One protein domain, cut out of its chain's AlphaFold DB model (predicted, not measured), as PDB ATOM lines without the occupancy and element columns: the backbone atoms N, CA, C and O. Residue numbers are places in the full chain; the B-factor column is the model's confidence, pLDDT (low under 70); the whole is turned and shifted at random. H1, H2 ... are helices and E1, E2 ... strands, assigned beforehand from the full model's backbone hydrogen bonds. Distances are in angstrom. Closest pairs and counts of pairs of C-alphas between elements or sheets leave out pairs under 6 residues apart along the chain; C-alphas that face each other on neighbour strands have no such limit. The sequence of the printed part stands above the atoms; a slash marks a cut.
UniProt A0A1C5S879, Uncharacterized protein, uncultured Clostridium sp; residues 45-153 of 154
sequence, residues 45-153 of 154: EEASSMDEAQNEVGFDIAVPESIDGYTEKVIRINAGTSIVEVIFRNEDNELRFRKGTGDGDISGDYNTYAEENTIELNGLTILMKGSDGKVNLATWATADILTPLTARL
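What this domain is: This is residues 45 to 153 of the 154 residues of an uncharacterized protein of uncultured Clostridium sp (UniProt A0A1C5S879). The domain is one wide, twisted sheet of eight strands, with the short helix H1 packed over one face near the E1 edge, along E2. The long stretch of residues 58 to 71 crosses the same face as H1, and that of residues 100 to 114 crosses the other face. The printed part has 109 residues with one named helix and eight named strands, in the order E1, H1, E2, E3, E4, E5, E6, E7, E8; the class is mostly strand. The sheet runs E1, E2, E3, E4, E8, E7, E6, E5, all antiparallel. The whole is compact, with a radius of gyration of the C-alphas of 14.0 A and spans of 37 by 37 by 25 A.

Where its parts are: E1, residues 45 to 47, begins at C-alpha 45 (20.509, -15.929, 56.676) and is 6.5 A long. H1, residues 50 to 57, is 10.7 A long. E2, residues 72 to 78, measures 19.7 A, E3, residues 83 to 89, 18.9 A, and E4, residues 94 to 99, 16.8 A. E5, residues 115 to 121, begins at C-alpha 115 (-5.781, -11.935, 36.136) and measures 18.9 A. E6, residues 124 to 130, measures 19.1 A, E7, residues 137 to 141, 13.8 A. E8, residues 148 to 152, measures 13.1 A and ends at C-alpha 152 (2.829, -12.827, 47.965).

How they stand to each other: The edge strands are E1 and E5. E1 is antiparallel to E2, with N 47 and O 75 2.8 A apart, within hydrogen-bond range. H1 is on the sheet at a height of 8.8 A, over E2 and only just not over E3, where 2 of its 8 C-alphas fall; it runs along the strands, at 6 degrees to E2 on the local plane. Its closest C-alphas to E2 are those of Ala 53 and Ile 77, 6.6 A apart. In H1 every O i to N i+4 pair is within hydrogen-bond range. E2, E3 and E4 form a meander, each strand the antiparallel neighbour of the one before, and E5, E6, E7 and E8 form another. Pairs within range are N 74 and O 87 at 2.9 A for E2 and E3, N 86 and O 97 at 2.8 A for E3 and E4, N 117 and O 128 at 2.9 A for E5 and E6, N 139 and O 127 at 2.8 A for E6 and E7, and N 149 and O 140 at 2.8 A for E7 and E8. E4, of the first meander, and E8, of the second, are antiparallel neighbours with 177 degrees between their N-to-C directions, and N 98 and O 150 are 2.9 A apart, within hydrogen-bond range. E4 and E5 are apart.

The domain as a whole: The C-alphas of Asn 55 and Asp 132 are the farthest apart, at 39.2 A. The printed part has no cut. The links H1 to E2 and E4 to E5 are long. Mean pLDDT of the printed part is 90.6; residues 143 to 148, of which 148 belongs to E8, are under 70.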
ATOM      1  N   GLU A  45      20.144 -16.014  55.264       95.44
ATOM      2  CA  GLU A  45      20.509 -15.929  56.676       95.44
ATOM      3  C   GLU A  45      19.353 -15.298  57.458       95.44
ATOM      4  O   GLU A  45      18.792 -14.288  57.034       95.44
ATOM      5  N   GLU A  46      18.939 -15.910  58.568       96.88
ATOM      6  CA  GLU A  46      17.875 -15.358  59.413       96.88
ATOM      7  C   GLU A  46      18.403 -14.186  60.246       96.88
ATOM      8  O   GLU A  46      19.487 -14.264  60.821       96.88
ATOM      9  N   ALA A  47      17.615 -13.116  60.323       97.00
ATOM     10  CA  ALA A  47      17.879 -11.962  61.171       97.00
ATOM     11  C   ALA A  47      16.990 -12.029  62.417       97.00
ATOM     12  O   ALA A  47      15.806 -12.370  62.344       97.00
ATOM     13  N   SER A  48      17.541 -11.652  63.567       96.12
ATOM     14  CA  SER A  48      16.836 -11.670  64.853       96.12
ATOM     15  C   SER A  48      15.839 -10.518  64.984       96.12
ATOM     16  O   SER A  48      14.940 -10.558  65.823       96.12
ATOM     17  N   SER A  49      16.006  -9.461  64.183       96.38
ATOM     18  CA  SER A  49      15.145  -8.280  64.199       96.38
ATOM     19  C   SER A  49      15.099  -7.581  62.842       96.38
ATOM     20  O   SER A  49      15.945  -7.802  61.976       96.38
ATOM     21  N   MET A  50      14.110  -6.701  62.671       96.81
ATOM     22  CA  MET A  50      14.031  -5.876  61.471       96.81
ATOM     23  C   MET A  50      15.174  -4.852  61.409       96.81
ATOM     24  O   MET A  50      15.752  -4.664  60.346       96.81
ATOM     25  N   ASP A  51      15.543  -4.253  62.545       96.38
ATOM     26  CA  ASP A  51      16.639  -3.281  62.617       96.38
ATOM     27  C   ASP A  51      17.973  -3.906  62.189       96.38
ATOM     28  O   ASP A  51      18.727  -3.302  61.432       96.38
ATOM     29  N   GLU A  52      18.254  -5.134  62.631       96.31
ATOM     30  CA  GLU A  52      19.423  -5.900  62.183       96.31
ATOM     31  C   GLU A  52      19.407  -6.092  60.663       96.31
ATOM     32  O   GLU A  52      20.392  -5.782  59.995       96.31
ATOM     33  N   ALA A  53      18.268  -6.517  60.104       96.00
ATOM     34  CA  ALA A  53      18.149  -6.744  58.671       96.00
ATOM     35  C   ALA A  53      18.318  -5.465  57.842       96.00
ATOM     36  O   ALA A  53      19.034  -5.476  56.843       96.00
ATOM     37  N   GLN A  54      17.687  -4.367  58.260       94.81
ATOM     38  CA  GLN A  54      17.770  -3.068  57.587       94.81
ATOM     39  C   GLN A  54      19.185  -2.480  57.646       94.81
ATOM     40  O   GLN A  54      19.660  -1.934  56.651       94.81
ATOM     41  N   ASN A  55      19.875  -2.627  58.783       95.00
ATOM     42  CA  ASN A  55      21.262  -2.188  58.933       95.00
ATOM     43  C   ASN A  55      22.211  -2.952  58.003       95.00
ATOM     44  O   ASN A  55      23.100  -2.339  57.417       95.00
ATOM     45  N   GLU A  56      22.005  -4.260  57.845       94.25
ATOM     46  CA  GLU A  56      22.843  -5.101  56.986       94.25
ATOM     47  C   GLU A  56      22.669  -4.756  55.497       94.25
ATOM     48  O   GLU A  56      23.649  -4.645  54.763       94.25
ATOM     49  N   VAL A  57      21.433  -4.528  55.033       91.88
ATOM     50  CA  VAL A  57      21.168  -4.225  53.610       91.88
ATOM     51  C   VAL A  57      21.261  -2.736  53.253       91.88
ATOM     52  O   VAL A  57      21.289  -2.386  52.073       91.88
ATOM     53  N   GLY A  58      21.284  -1.847  54.248       91.88
ATOM     54  CA  GLY A  58      21.390  -0.399  54.054       91.88
ATOM     55  C   GLY A  58      20.121   0.282  53.523       91.88
ATOM     56  O   GLY A  58      20.205   1.384  52.977       91.88
ATOM     57  N   PHE A  59      18.952  -0.350  53.657       90.25
ATOM     58  CA  PHE A  59      17.657   0.236  53.305       90.25
ATOM     59  C   PHE A  59      16.538  -0.240  54.234       90.25
ATOM     60  O   PHE A  59      16.565  -1.349  54.762       90.25
ATOM     61  N   ASP A  60      15.490   0.576  54.340       92.19
ATOM     62  CA  ASP A  60      14.332   0.274  55.180       92.19
ATOM     63  C   ASP A  60      13.248  -0.508  54.433       92.19
ATOM     64  O   ASP A  60      13.011  -0.277  53.241       92.19
ATOM     65  N   ILE A  61      12.519  -1.378  55.137       90.06
ATOM     66  CA  ILE A  61      11.308  -2.041  54.637       90.06
ATOM     67  C   ILE A  61      10.166  -1.868  55.641       90.06
ATOM     68  O   ILE A  61      10.294  -2.180  56.819       90.06
ATOM     69  N   ALA A  62       9.019  -1.382  55.163       89.31
ATOM     70  CA  ALA A  62       7.811  -1.276  55.970       89.31
ATOM     71  C   ALA A  62       6.922  -2.501  55.729       89.31
ATOM     72  O   ALA A  62       6.412  -2.702  54.626       89.31
ATOM     73  N   VAL A  63       6.731  -3.306  56.769       92.50
ATOM     74  CA  VAL A  63       5.810  -4.449  56.798       92.50
ATOM     75  C   VAL A  63       4.986  -4.398  58.086       92.50
ATOM     76  O   VAL A  63       5.438  -3.792  59.060       92.50
ATOM     77  N   PRO A  64       3.808  -5.040  58.138       93.38
ATOM     78  CA  PRO A  64       3.062  -5.179  59.385       93.38
ATOM     79  C   PRO A  64       3.911  -5.793  60.509       93.38
ATOM     80  O   PRO A  64       4.840  -6.570  60.271       93.38
ATOM     81  N   GLU A  65       3.603  -5.469  61.764       94.25
ATOM     82  CA  GLU A  65       4.250  -6.141  62.894       94.25
ATOM     83  C   GLU A  65       3.746  -7.585  63.016       94.25
ATOM     84  O   GLU A  65       4.560  -8.506  63.100       94.25
ATOM     85  N   SER A  66       2.428  -7.761  62.901       95.50
ATOM     86  CA  SER A  66       1.688  -9.024  62.890       95.50
ATOM     87  C   SER A  66       0.601  -9.009  61.805       95.50
ATOM     88  O   SER A  66       0.245  -7.953  61.276       95.50
ATOM     89  N   ILE A  67       0.074 -10.189  61.470       94.81
ATOM     90  CA  ILE A  67      -1.079 -10.359  60.578       94.81
ATOM     91  C   ILE A  67      -2.039 -11.344  61.245       94.81
ATOM     92  O   ILE A  67      -1.621 -12.422  61.668       94.81
ATOM     93  N   ASP A  68      -3.317 -10.983  61.334       95.56
ATOM     94  CA  ASP A  68      -4.340 -11.844  61.930       95.56
ATOM     95  C   ASP A  68      -4.386 -13.212  61.236       95.56
ATOM     96  O   ASP A  68      -4.402 -13.316  60.010       95.56
ATOM     97  N   GLY A  69      -4.400 -14.278  62.038       95.31
ATOM     98  CA  GLY A  69      -4.382 -15.659  61.552       95.31
ATOM     99  C   GLY A  69      -2.990 -16.215  61.234       95.31
ATOM    100  O   GLY A  69      -2.880 -17.415  60.995       95.31
ATOM    101  N   TYR A  70      -1.933 -15.401  61.282       96.88
ATOM    102  CA  TYR A  70      -0.546 -15.843  61.133       96.88
ATOM    103  C   TYR A  70       0.156 -15.834  62.492       96.88
ATOM    104  O   TYR A  70       0.157 -14.829  63.200       96.88
ATOM    105  N   THR A  71       0.729 -16.970  62.876       97.00
ATOM    106  CA  THR A  71       1.256 -17.200  64.231       97.00
ATOM    107  C   THR A  71       2.766 -17.035  64.326       97.00
ATOM    108  O   THR A  71       3.291 -16.886  65.427       97.00
ATOM    109  N   GLU A  72       3.467 -17.045  63.195       97.19
ATOM    110  CA  GLU A  72       4.918 -16.930  63.138       97.19
ATOM    111  C   GLU A  72       5.352 -15.830  62.168       97.19
ATOM    112  O   GLU A  72       4.734 -15.629  61.118       97.19
ATOM    113  N   LYS A  73       6.448 -15.150  62.522       97.62
ATOM    114  CA  LYS A  73       7.141 -14.165  61.693       97.62
ATOM    115  C   LYS A  73       8.624 -14.518  61.609       97.62
ATOM    116  O   LYS A  73       9.285 -14.602  62.638       97.62
ATOM    117  N   VAL A  74       9.140 -14.665  60.392       97.75
ATOM    118  CA  VAL A  74      10.566 -14.891  60.110       97.75
ATOM    119  C   VAL A  74      11.106 -13.717  59.303       97.75
ATOM    120  O   VAL A  74      10.454 -13.269  58.359       97.75
ATOM    121  N   ILE A  75      12.292 -13.230  59.660       98.25
ATOM    122  CA  ILE A  75      13.017 -12.187  58.931       98.25
ATOM    123  C   ILE A  75      14.318 -12.811  58.446       98.25
ATOM    124  O   ILE A  75      15.015 -13.462  59.219       98.25
ATOM    125  N   ARG A  76      14.642 -12.651  57.166       97.62
ATOM    126  CA  ARG A  76      15.882 -13.186  56.603       97.62
ATOM    127  C   ARG A  76      16.422 -12.335  55.471       97.62
ATOM    128  O   ARG A  76      15.674 -11.614  54.815       97.62
ATOM    129  N   ILE A  77      17.717 -12.457  55.233       96.81
ATOM    130  CA  ILE A  77      18.471 -11.681  54.256       96.81
ATOM    131  C   ILE A  77      19.115 -12.638  53.266       96.81
ATOM    132  O   ILE A  77      19.613 -13.693  53.649       96.81
ATOM    133  N   ASN A  78      19.104 -12.286  51.985       94.06
ATOM    134  CA  ASN A  78      19.880 -12.993  50.979       94.06
ATOM    135  C   ASN A  78      21.263 -12.350  50.839       94.06
ATOM    136  O   ASN A  78      21.375 -11.265  50.263       94.06
ATOM    137  N   ALA A  79      22.308 -13.033  51.307       83.06
ATOM    138  CA  ALA A  79      23.681 -12.527  51.291       83.06
ATOM    139  C   ALA A  79      24.227 -12.293  49.866       83.06
ATOM    140  O   ALA A  79      25.122 -11.477  49.662       83.06
ATOM    141  N   GLY A  80      23.689 -12.991  48.859       84.38
ATOM    142  CA  GLY A  80      24.125 -12.852  47.468       84.38
ATOM    143  C   GLY A  80      23.464 -11.698  46.715       84.38
ATOM    144  O   GLY A  80      24.056 -11.163  45.781       84.38
ATOM    145  N   THR A  81      22.237 -11.324  47.089       86.31
ATOM    146  CA  THR A  81      21.415 -10.364  46.328       86.31
ATOM    147  C   THR A  81      20.908  -9.177  47.140       86.31
ATOM    148  O   THR A  81      20.207  -8.336  46.584       86.31
ATOM    149  N   SER A  82      21.258  -9.078  48.428       89.69
ATOM    150  CA  SER A  82      20.831  -7.983  49.315       89.69
ATOM    151  C   SER A  82      19.306  -7.801  49.328       89.69
ATOM    152  O   SER A  82      18.780  -6.699  49.181       89.69
ATOM    153  N   ILE A  83      18.584  -8.916  49.458       93.56
ATOM    154  CA  ILE A  83      17.123  -8.938  49.600       93.56
ATOM    155  C   ILE A  83      16.782  -9.186  51.064       93.56
ATOM    156  O   ILE A  83      17.232 -10.185  51.619       93.56
ATOM    157  N   VAL A  84      15.927  -8.350  51.651       96.19
ATOM    158  CA  VAL A  84      15.238  -8.650  52.914       96.19
ATOM    159  C   VAL A  84      13.926  -9.342  52.591       96.19
ATOM    160  O   VAL A  84      13.147  -8.848  51.775       96.19
ATOM    161  N   GLU A  85      13.665 -10.468  53.245       96.88
ATOM    162  CA  GLU A  85      12.403 -11.189  53.186       96.88
ATOM    163  C   GLU A  85      11.780 -11.308  54.577       96.88
ATOM    164  O   GLU A  85      12.426 -11.733  55.534       96.88
ATOM    165  N   VAL A  86      10.493 -10.980  54.658       97.94
ATOM    166  CA  VAL A  86       9.668 -11.160  55.849       97.94
ATOM    167  C   VAL A  86       8.566 -12.145  55.520       97.94
ATOM    168  O   VAL A  86       7.803 -11.943  54.574       97.94
ATOM    169  N   ILE A  87       8.488 -13.210  56.304       97.56
ATOM    170  CA  ILE A  87       7.552 -14.307  56.105       97.56
ATOM    171  C   ILE A  87       6.608 -14.342  57.295       97.56
ATOM    172  O   ILE A  87       7.061 -14.516  58.423       97.56
ATOM    173  N   PHE A  88       5.312 -14.225  57.038       97.81
ATOM    174  CA  PHE A  88       4.280 -14.581  58.005       97.81
ATOM    175  C   PHE A  88       3.759 -15.963  57.649       97.81
ATOM    176  O   PHE A  88       3.398 -16.188  56.494       97.81
ATOM    177  N   ARG A  89       3.694 -16.891  58.606       96.75
ATOM    178  CA  ARG A  89       3.139 -18.231  58.353       96.75
ATOM    179  C   ARG A  89       2.254 -18.746  59.483       96.75
ATOM    180  O   ARG A  89       2.354 -18.298  60.625       96.75
ATOM    181  N   ASN A  90       1.369 -19.664  59.123       96.00
ATOM    182  CA  ASN A  90       0.648 -20.555  60.029       96.00
ATOM    183  C   ASN A  90       0.797 -22.001  59.519       96.00
ATOM    184  O   ASN A  90       1.685 -22.272  58.712       96.00
ATOM    185  N   GLU A  91      -0.031 -22.931  59.997       95.00
ATOM    186  CA  GLU A  91       0.053 -24.347  59.603       95.00
ATOM    187  C   GLU A  91      -0.200 -24.576  58.104       95.00
ATOM    188  O   GLU A  91       0.397 -25.474  57.513       95.00
ATOM    189  N   ASP A  92      -1.033 -23.737  57.483       93.69
ATOM    190  CA  ASP A  92      -1.562 -23.965  56.134       93.69
ATOM    191  C   ASP A  92      -1.054 -22.953  55.095       93.69
ATOM    192  O   ASP A  92      -1.074 -23.226  53.896       93.69
ATOM    193  N   ASN A  93      -0.638 -21.762  55.529       93.56
ATOM    194  CA  ASN A  93      -0.457 -20.602  54.661       93.56
ATOM    195  C   ASN A  93       0.808 -19.813  54.978       93.56
ATOM    196  O   ASN A  93       1.289 -19.763  56.112       93.56
ATOM    197  N   GLU A  94       1.278 -19.094  53.962       94.25
ATOM    198  CA  GLU A  94       2.454 -18.244  54.042       94.25
ATOM    199  C   GLU A  94       2.256 -16.950  53.241       94.25
ATOM    200  O   GLU A  94       1.797 -16.981  52.100       94.25
ATOM    201  N   LEU A  95       2.629 -15.817  53.835       95.25
ATOM    202  CA  LEU A  95       2.707 -14.510  53.186       95.25
ATOM    203  C   LEU A  95       4.153 -14.053  53.180       95.25
ATOM    204  O   LEU A  95       4.832 -14.128  54.206       95.25
ATOM    205  N   ARG A  96       4.621 -13.545  52.043       96.44
ATOM    206  CA  ARG A  96       6.012 -13.104  51.882       96.44
ATOM    207  C   ARG A  96       6.061 -11.660  51.437       96.44
ATOM    208  O   ARG A  96       5.475 -11.325  50.413       96.44
ATOM    209  N   PHE A  97       6.819 -10.849  52.157       96.31
ATOM    210  CA  PHE A  97       7.210  -9.505  51.757       96.31
ATOM    211  C   PHE A  97       8.691  -9.519  51.412       96.31
ATOM    212  O   PHE A  97       9.483 -10.046  52.189       96.31
ATOM    213  N   ARG A  98       9.084  -8.948  50.273       95.94
ATOM    214  CA  ARG A  98      10.499  -8.842  49.892       95.94
ATOM    215  C   ARG A  98      10.836  -7.461  49.404       95.94
ATOM    216  O   ARG A  98      10.134  -6.981  48.526       95.94
ATOM    217  N   LYS A  99      11.935  -6.893  49.893       93.62
ATOM    218  CA  LYS A  99      12.550  -5.684  49.339       93.62
ATOM    219  C   LYS A  99      14.004  -5.967  49.000       93.62
ATOM    220  O   LYS A  99      14.703  -6.588  49.794       93.62
ATOM    221  N   GLY A 100      14.456  -5.502  47.847       91.56
ATOM    222  CA  GLY A 100      15.852  -5.593  47.430       91.56
ATOM    223  C   GLY A 100      16.271  -4.361  46.650       91.56
ATOM    224  O   GLY A 100      15.475  -3.446  46.457       91.56
ATOM    225  N   THR A 101      17.512  -4.354  46.182       84.81
ATOM    226  CA  THR A 101      18.039  -3.347  45.252       84.81
ATOM    227  C   THR A 101      18.111  -3.891  43.830       84.81
ATOM    228  O   THR A 101      18.325  -5.086  43.640       84.81
ATOM    229  N   GLY A 102      18.031  -3.004  42.839       80.44
ATOM    230  CA  GLY A 102      18.201  -3.338  41.425       80.44
ATOM    231  C   GLY A 102      16.889  -3.300  40.654       80.44
ATOM    232  O   GLY A 102      15.851  -2.890  41.165       80.44
ATOM    233  N   ASP A 103      16.936  -3.700  39.393       72.94
ATOM    234  CA  ASP A 103      15.765  -3.838  38.543       72.94
ATOM    235  C   ASP A 103      15.356  -5.311  38.413       72.94
ATOM    236  O   ASP A 103      16.180  -6.218  38.328       72.94
ATOM    237  N   GLY A 104      14.048  -5.561  38.421       83.19
ATOM    238  CA  GLY A 104      13.495  -6.894  38.206       83.19
ATOM    239  C   GLY A 104      12.551  -7.367  39.302       83.19
ATOM    240  O   GLY A 104      12.362  -6.734  40.339       83.19
ATOM    241  N   ASP A 105      11.916  -8.499  39.023       88.56
ATOM    242  CA  ASP A 105      10.982  -9.143  39.936       88.56
ATOM    243  C   ASP A 105      11.743 -10.028  40.932       88.56
ATOM    244  O   ASP A 105      12.383 -11.009  40.552       88.56
ATOM    245  N   ILE A 106      11.662  -9.675  42.214       92.56
ATOM    246  CA  ILE A 106      12.284 -10.425  43.311       92.56
ATOM    247  C   ILE A 106      11.289 -11.297  44.085       92.56
ATOM    248  O   ILE A 106      11.659 -11.892  45.100       92.56
ATOM    249  N   SER A 107      10.038 -11.400  43.628       91.88
ATOM    250  CA  SER A 107       8.959 -12.109  44.332       91.88
ATOM    251  C   SER A 107       9.276 -13.574  44.602       91.88
ATOM    252  O   SER A 107       8.829 -14.135  45.604       91.88
ATOM    253  N   GLY A 108      10.078 -14.193  43.728       90.31
ATOM    254  CA  GLY A 108      10.293 -15.638  43.716       90.31
ATOM    255  C   GLY A 108       9.024 -16.419  43.389       90.31
ATOM    256  O   GLY A 108       8.963 -17.610  43.691       90.31
ATOM    257  N   ASP A 109       8.022 -15.753  42.815       93.06
ATOM    258  CA  ASP A 109       6.810 -16.373  42.320       93.06
ATOM    259  C   ASP A 109       6.914 -16.530  40.797       93.06
ATOM    260  O   ASP A 109       6.947 -15.557  40.047       93.06
ATOM    261  N   TYR A 110       7.010 -17.780  40.349       92.44
ATOM    262  CA  TYR A 110       7.100 -18.138  38.930       92.44
ATOM    263  C   TYR A 110       5.770 -18.665  38.377       92.44
ATOM    264  O   TYR A 110       5.748 -19.275  37.306       92.44
ATOM    265  N   ASN A 111       4.669 -18.490  39.112       93.75
ATOM    266  CA  ASN A 111       3.358 -18.928  38.662       93.75
ATOM    267  C   ASN A 111       2.811 -18.002  37.573       93.75
ATOM    268  O   ASN A 111       3.115 -16.809  37.498       93.75
ATOM    269  N   THR A 112       1.939 -18.571  36.746       95.44
ATOM    270  CA  THR A 112       1.132 -17.815  35.792       95.44
ATOM    271  C   THR A 112      -0.250 -17.597  36.379       95.44
ATOM    272  O   THR A 112      -0.889 -18.534  36.856       95.44
ATOM    273  N   TYR A 113      -0.720 -16.362  36.287       95.81
ATOM    274  CA  TYR A 113      -1.999 -15.918  36.812       95.81
ATOM    275  C   TYR A 113      -2.949 -15.557  35.673       95.81
ATOM    276  O   TYR A 113      -2.507 -15.096  34.618       95.81
ATOM    277  N   ALA A 114      -4.244 -15.812  35.866       97.69
ATOM    278  CA  ALA A 114      -5.260 -15.519  34.855       97.69
ATOM    279  C   ALA A 114      -5.626 -14.027  34.817       97.69
ATOM    280  O   ALA A 114      -6.082 -13.525  33.788       97.69
ATOM    281  N   GLU A 115      -5.422 -13.330  35.933       97.88
ATOM    282  CA  GLU A 115      -5.781 -11.935  36.136       97.88
ATOM    283  C   GLU A 115      -4.521 -11.104  36.396       97.88
ATOM    284  O   GLU A 115      -3.656 -11.475  37.193       97.88
ATOM    285  N   GLU A 116      -4.435  -9.958  35.727       96.81
ATOM    286  CA  GLU A 116      -3.377  -8.969  35.898       96.81
ATOM    287  C   GLU A 116      -3.998  -7.571  35.852       96.81
ATOM    288  O   GLU A 116      -4.800  -7.262  34.966       96.81
ATOM    289  N   ASN A 117      -3.648  -6.725  36.818       95.38
ATOM    290  CA  ASN A 117      -4.120  -5.352  36.896       95.38
ATOM    291  C   ASN A 117      -3.017  -4.428  37.419       95.38
ATOM    292  O   ASN A 117      -2.232  -4.815  38.278       95.38
ATOM    293  N   THR A 118      -2.980  -3.189  36.936       95.38
ATOM    294  CA  THR A 118      -2.065  -2.155  37.434       95.38
ATOM    295  C   THR A 118      -2.873  -1.036  38.076       95.38
ATOM    296  O   THR A 118      -3.822  -0.535  37.471       95.38
ATOM    297  N   ILE A 119      -2.499  -0.640  39.292       93.69
ATOM    298  CA  ILE A 119      -3.134   0.463  40.021       93.69
ATOM    299  C   ILE A 119      -2.105   1.514  40.432       93.69
ATOM    300  O   ILE A 119      -0.932   1.207  40.622       93.69
ATOM    301  N   GLU A 120      -2.573   2.743  40.618       93.38
ATOM    302  CA  GLU A 120      -1.791   3.844  41.177       93.38
ATOM    303  C   GLU A 120      -2.253   4.107  42.610       93.38
ATOM    304  O   GLU A 120      -3.425   4.422  42.843       93.38
ATOM    305  N   LEU A 121      -1.348   3.985  43.579       88.50
ATOM    306  CA  LEU A 121      -1.643   4.224  44.991       88.50
ATOM    307  C   LEU A 121      -0.497   5.001  45.635       88.50
ATOM    308  O   LEU A 121       0.639   4.547  45.631       88.50
ATOM    309  N   ASN A 122      -0.790   6.169  46.212       88.38
ATOM    310  CA  ASN A 122       0.210   7.025  46.871       88.38
ATOM    311  C   ASN A 122       1.438   7.346  45.989       88.38
ATOM    312  O   ASN A 122       2.552   7.457  46.494       88.38
ATOM    313  N   GLY A 123       1.238   7.485  44.674       85.88
ATOM    314  CA  GLY A 123       2.319   7.732  43.711       85.88
ATOM    315  C   GLY A 123       3.159   6.499  43.364       85.88
ATOM    316  O   GLY A 123       4.211   6.645  42.747       85.88
ATOM    317  N   LEU A 124       2.717   5.303  43.765       87.81
ATOM    318  CA  LEU A 124       3.308   4.025  43.385       87.81
ATOM    319  C   LEU A 124       2.447   3.355  42.318       87.81
ATOM    320  O   LEU A 124       1.249   3.150  42.523       87.81
ATOM    321  N   THR A 125       3.093   2.921  41.240       90.06
ATOM    322  CA  THR A 125       2.518   1.981  40.279       90.06
ATOM    323  C   THR A 125       2.660   0.564  40.834       90.06
ATOM    324  O   THR A 125       3.777   0.066  40.996       90.06
ATOM    325  N   ILE A 126       1.536  -0.086  41.132       92.19
ATOM    326  CA  ILE A 126       1.481  -1.440  41.694       92.19
ATOM    327  C   ILE A 126       0.895  -2.392  40.654       92.19
ATOM    328  O   ILE A 126      -0.254  -2.232  40.236       92.19
ATOM    329  N   LEU A 127       1.667  -3.409  40.275       93.81
ATOM    330  CA  LEU A 127       1.215  -4.533  39.465       93.81
ATOM    331  C   LEU A 127       0.659  -5.623  40.383       93.81
ATOM    332  O   LEU A 127       1.371  -6.137  41.240       93.81
ATOM    333  N   MET A 128      -0.600  -5.995  40.192       95.56
ATOM    334  CA  MET A 128      -1.271  -7.076  40.907       95.56
ATOM    335  C   MET A 128      -1.578  -8.219  39.948       95.56
ATOM    336  O   MET A 128      -2.121  -7.995  38.866       95.56
ATOM    337  N   LYS A 129      -1.266  -9.443  40.363       96.31
ATOM    338  CA  LYS A 129      -1.553 -10.679  39.638       96.31
ATOM    339  C   LYS A 129      -2.314 -11.645  40.534       96.31
ATOM    340  O   LYS A 129      -2.060 -11.705  41.742       96.31
ATOM    341  N   GLY A 130      -3.210 -12.422  39.944       96.38
ATOM    342  CA  GLY A 130      -3.910 -13.473  40.667       96.38
ATOM    343  C   GLY A 130      -4.903 -14.268  39.828       96.38
ATOM    344  O   GLY A 130      -4.890 -14.230  38.597       96.38
ATOM    345  N   SER A 131      -5.732 -15.047  40.506       96.81
ATOM    346  CA  SER A 131      -6.724 -15.924  39.885       96.81
ATOM    347  C   SER A 131      -7.983 -15.981  40.744       96.81
ATOM    348  O   SER A 131      -7.930 -15.758  41.955       96.81
ATOM    349  N   ASP A 132      -9.114 -16.316  40.125       95.44
ATOM    350  CA  ASP A 132     -10.404 -16.506  40.798       95.44
ATOM    351  C   ASP A 132     -10.864 -15.270  41.597       95.44
ATOM    352  O   ASP A 132     -11.424 -15.381  42.692       95.44
ATOM    353  N   GLY A 133     -10.603 -14.073  41.060       93.88
ATOM    354  CA  GLY A 133     -10.919 -12.792  41.692       93.88
ATOM    355  C   GLY A 133     -10.063 -12.454  42.917       93.88
ATOM    356  O   GLY A 133     -10.413 -11.539  43.667       93.88
ATOM    357  N   LYS A 134      -8.970 -13.187  43.161       93.69
ATOM    358  CA  LYS A 134      -8.026 -12.941  44.259       93.69
ATOM    359  C   LYS A 134      -6.735 -12.334  43.732       93.69
ATOM    360  O   LYS A 134      -6.338 -12.589  42.604       93.69
ATOM    361  N   VAL A 135      -6.045 -11.577  44.584       93.75
ATOM    362  CA  VAL A 135      -4.656 -11.161  44.345       93.75
ATOM    363  C   VAL A 135      -3.744 -12.161  45.040       93.75
ATOM    364  O   VAL A 135      -3.919 -12.421  46.225       93.75
ATOM    365  N   ASN A 136      -2.765 -12.694  44.314       95.06
ATOM    366  CA  ASN A 136      -1.757 -13.616  44.836       95.06
ATOM    367  C   ASN A 136      -0.357 -12.996  44.845       95.06
ATOM    368  O   ASN A 136       0.485 -13.390  45.647       95.06
ATOM    369  N   LEU A 137      -0.103 -12.015  43.979       95.88
ATOM    370  CA  LEU A 137       1.164 -11.304  43.909       95.88
ATOM    371  C   LEU A 137       0.915  -9.819  43.662       95.88
ATOM    372  O   LEU A 137       0.201  -9.455  42.732       95.88
ATOM    373  N   ALA A 138       1.546  -8.967  44.462       94.44
ATOM    374  CA  ALA A 138       1.666  -7.543  44.192       94.44
ATOM    375  C   ALA A 138       3.146  -7.170  44.079       94.44
ATOM    376  O   ALA A 138       3.929  -7.548  44.950       94.44
ATOM    377  N   THR A 139       3.528  -6.426  43.041       93.38
ATOM    378  CA  THR A 139       4.888  -5.903  42.850       93.38
ATOM    379  C   THR A 139       4.860  -4.408  42.558       93.38
ATOM    380  O   THR A 139       3.984  -3.910  41.850       93.38
ATOM    381  N   TRP A 140       5.799  -3.666  43.137       91.06
ATOM    382  CA  TRP A 140       5.959  -2.236  42.888       91.06
ATOM    383  C   TRP A 140       7.411  -1.806  43.079       91.06
ATOM    384  O   TRP A 140       8.198  -2.498  43.724       91.06
ATOM    385  N   ALA A 141       7.766  -0.655  42.518       81.38
ATOM    386  CA  ALA A 141       9.063  -0.023  42.713       81.38
ATOM    387  C   ALA A 141       8.862   1.420  43.180       81.38
ATOM    388  O   ALA A 141       7.943   2.109  42.738       81.38
ATOM    389  N   THR A 142       9.724   1.884  44.079       70.44
ATOM    390  CA  THR A 142       9.787   3.300  44.459       70.44
ATOM    391  C   THR A 142      10.662   4.065  43.469       70.44
ATOM    392  O   THR A 142      11.691   3.557  43.038       70.44
ATOM    393  N   ALA A 143      10.276   5.288  43.104       60.69
ATOM    394  CA  ALA A 143      11.008   6.077  42.108       60.69
ATOM    395  C   ALA A 143      12.393   6.568  42.589       60.69
ATOM    396  O   ALA A 143      13.276   6.771  41.762       60.69
ATOM    397  N   ASP A 144      12.591   6.738  43.903       54.75
ATOM    398  CA  ASP A 144      13.822   7.328  44.464       54.75
ATOM    399  C   ASP A 144      15.019   6.371  44.477       54.75
ATOM    400  O   ASP A 144      16.171   6.796  44.425       54.75
ATOM    401  N   ILE A 145      14.756   5.070  44.539       54.88
ATOM    402  CA  ILE A 145      15.757   4.007  44.507       54.88
ATOM    403  C   ILE A 145      15.043   2.845  43.828       54.88
ATOM    404  O   ILE A 145      13.966   2.473  44.293       54.88
ATOM    405  N   LEU A 146      15.592   2.302  42.735       58.72
ATOM    406  CA  LEU A 146      15.083   1.089  42.081       58.72
ATOM    407  C   LEU A 146      15.143  -0.069  43.091       58.72
ATOM    408  O   LEU A 146      16.125  -0.808  43.160       58.72
ATOM    409  N   THR A 147      14.133  -0.148  43.954       62.00
ATOM    410  CA  THR A 147      13.980  -1.172  44.978       62.00
ATOM    411  C   THR A 147      12.661  -1.871  44.728       62.00
ATOM    412  O   THR A 147      11.611  -1.309  45.073       62.00
ATOM    413  N   PRO A 148      12.673  -3.050  44.089       69.88
ATOM    414  CA  PRO A 148      11.463  -3.826  43.934       69.88
ATOM    415  C   PRO A 148      10.977  -4.245  45.319       69.88
ATOM    416  O   PRO A 148      11.763  -4.655  46.179       69.88
ATOM    417  N   LEU A 149       9.673  -4.113  45.527       75.88
ATOM    418  CA  LEU A 149       8.963  -4.614  46.688       75.88
ATOM    419  C   LEU A 149       7.852  -5.540  46.209       75.88
ATOM    420  O   LEU A 149       7.136  -5.226  45.256       75.88
ATOM    421  N   THR A 150       7.739  -6.702  46.843       77.31
ATOM    422  CA  THR A 150       6.759  -7.719  46.458       77.31
ATOM    423  C   THR A 150       6.023  -8.250  47.672       77.31
ATOM    424  O   THR A 150       6.668  -8.521  48.686       77.31
ATOM    425  N   ALA A 151       4.718  -8.466  47.549       79.81
ATOM    426  CA  ALA A 151       3.904  -9.176  48.528       79.81
ATOM    427  C   ALA A 151       3.245 -10.390  47.860       79.81
ATOM    428  O   ALA A 151       2.505 -10.227  46.889       79.81
ATOM    429  N   ARG A 152       3.510 -11.594  48.374       81.44
ATOM    430  CA  ARG A 152       2.829 -12.827  47.965       81.44
ATOM    431  C   ARG A 152       1.732 -13.159  48.968       81.44
ATOM    432  O   ARG A 152       2.007 -13.224  50.167       81.44
ATOM    433  N   LEU A 153       0.523 -13.351  48.456       75.75
ATOM    434  CA  LEU A 153      -0.691 -13.642  49.206       75.75
ATOM    435  C   LEU A 153      -1.120 -15.098  48.976       75.75
ATOM    436  O   LEU A 153      -1.023 -15.600  47.851       75.75
TER     437      LEU A 153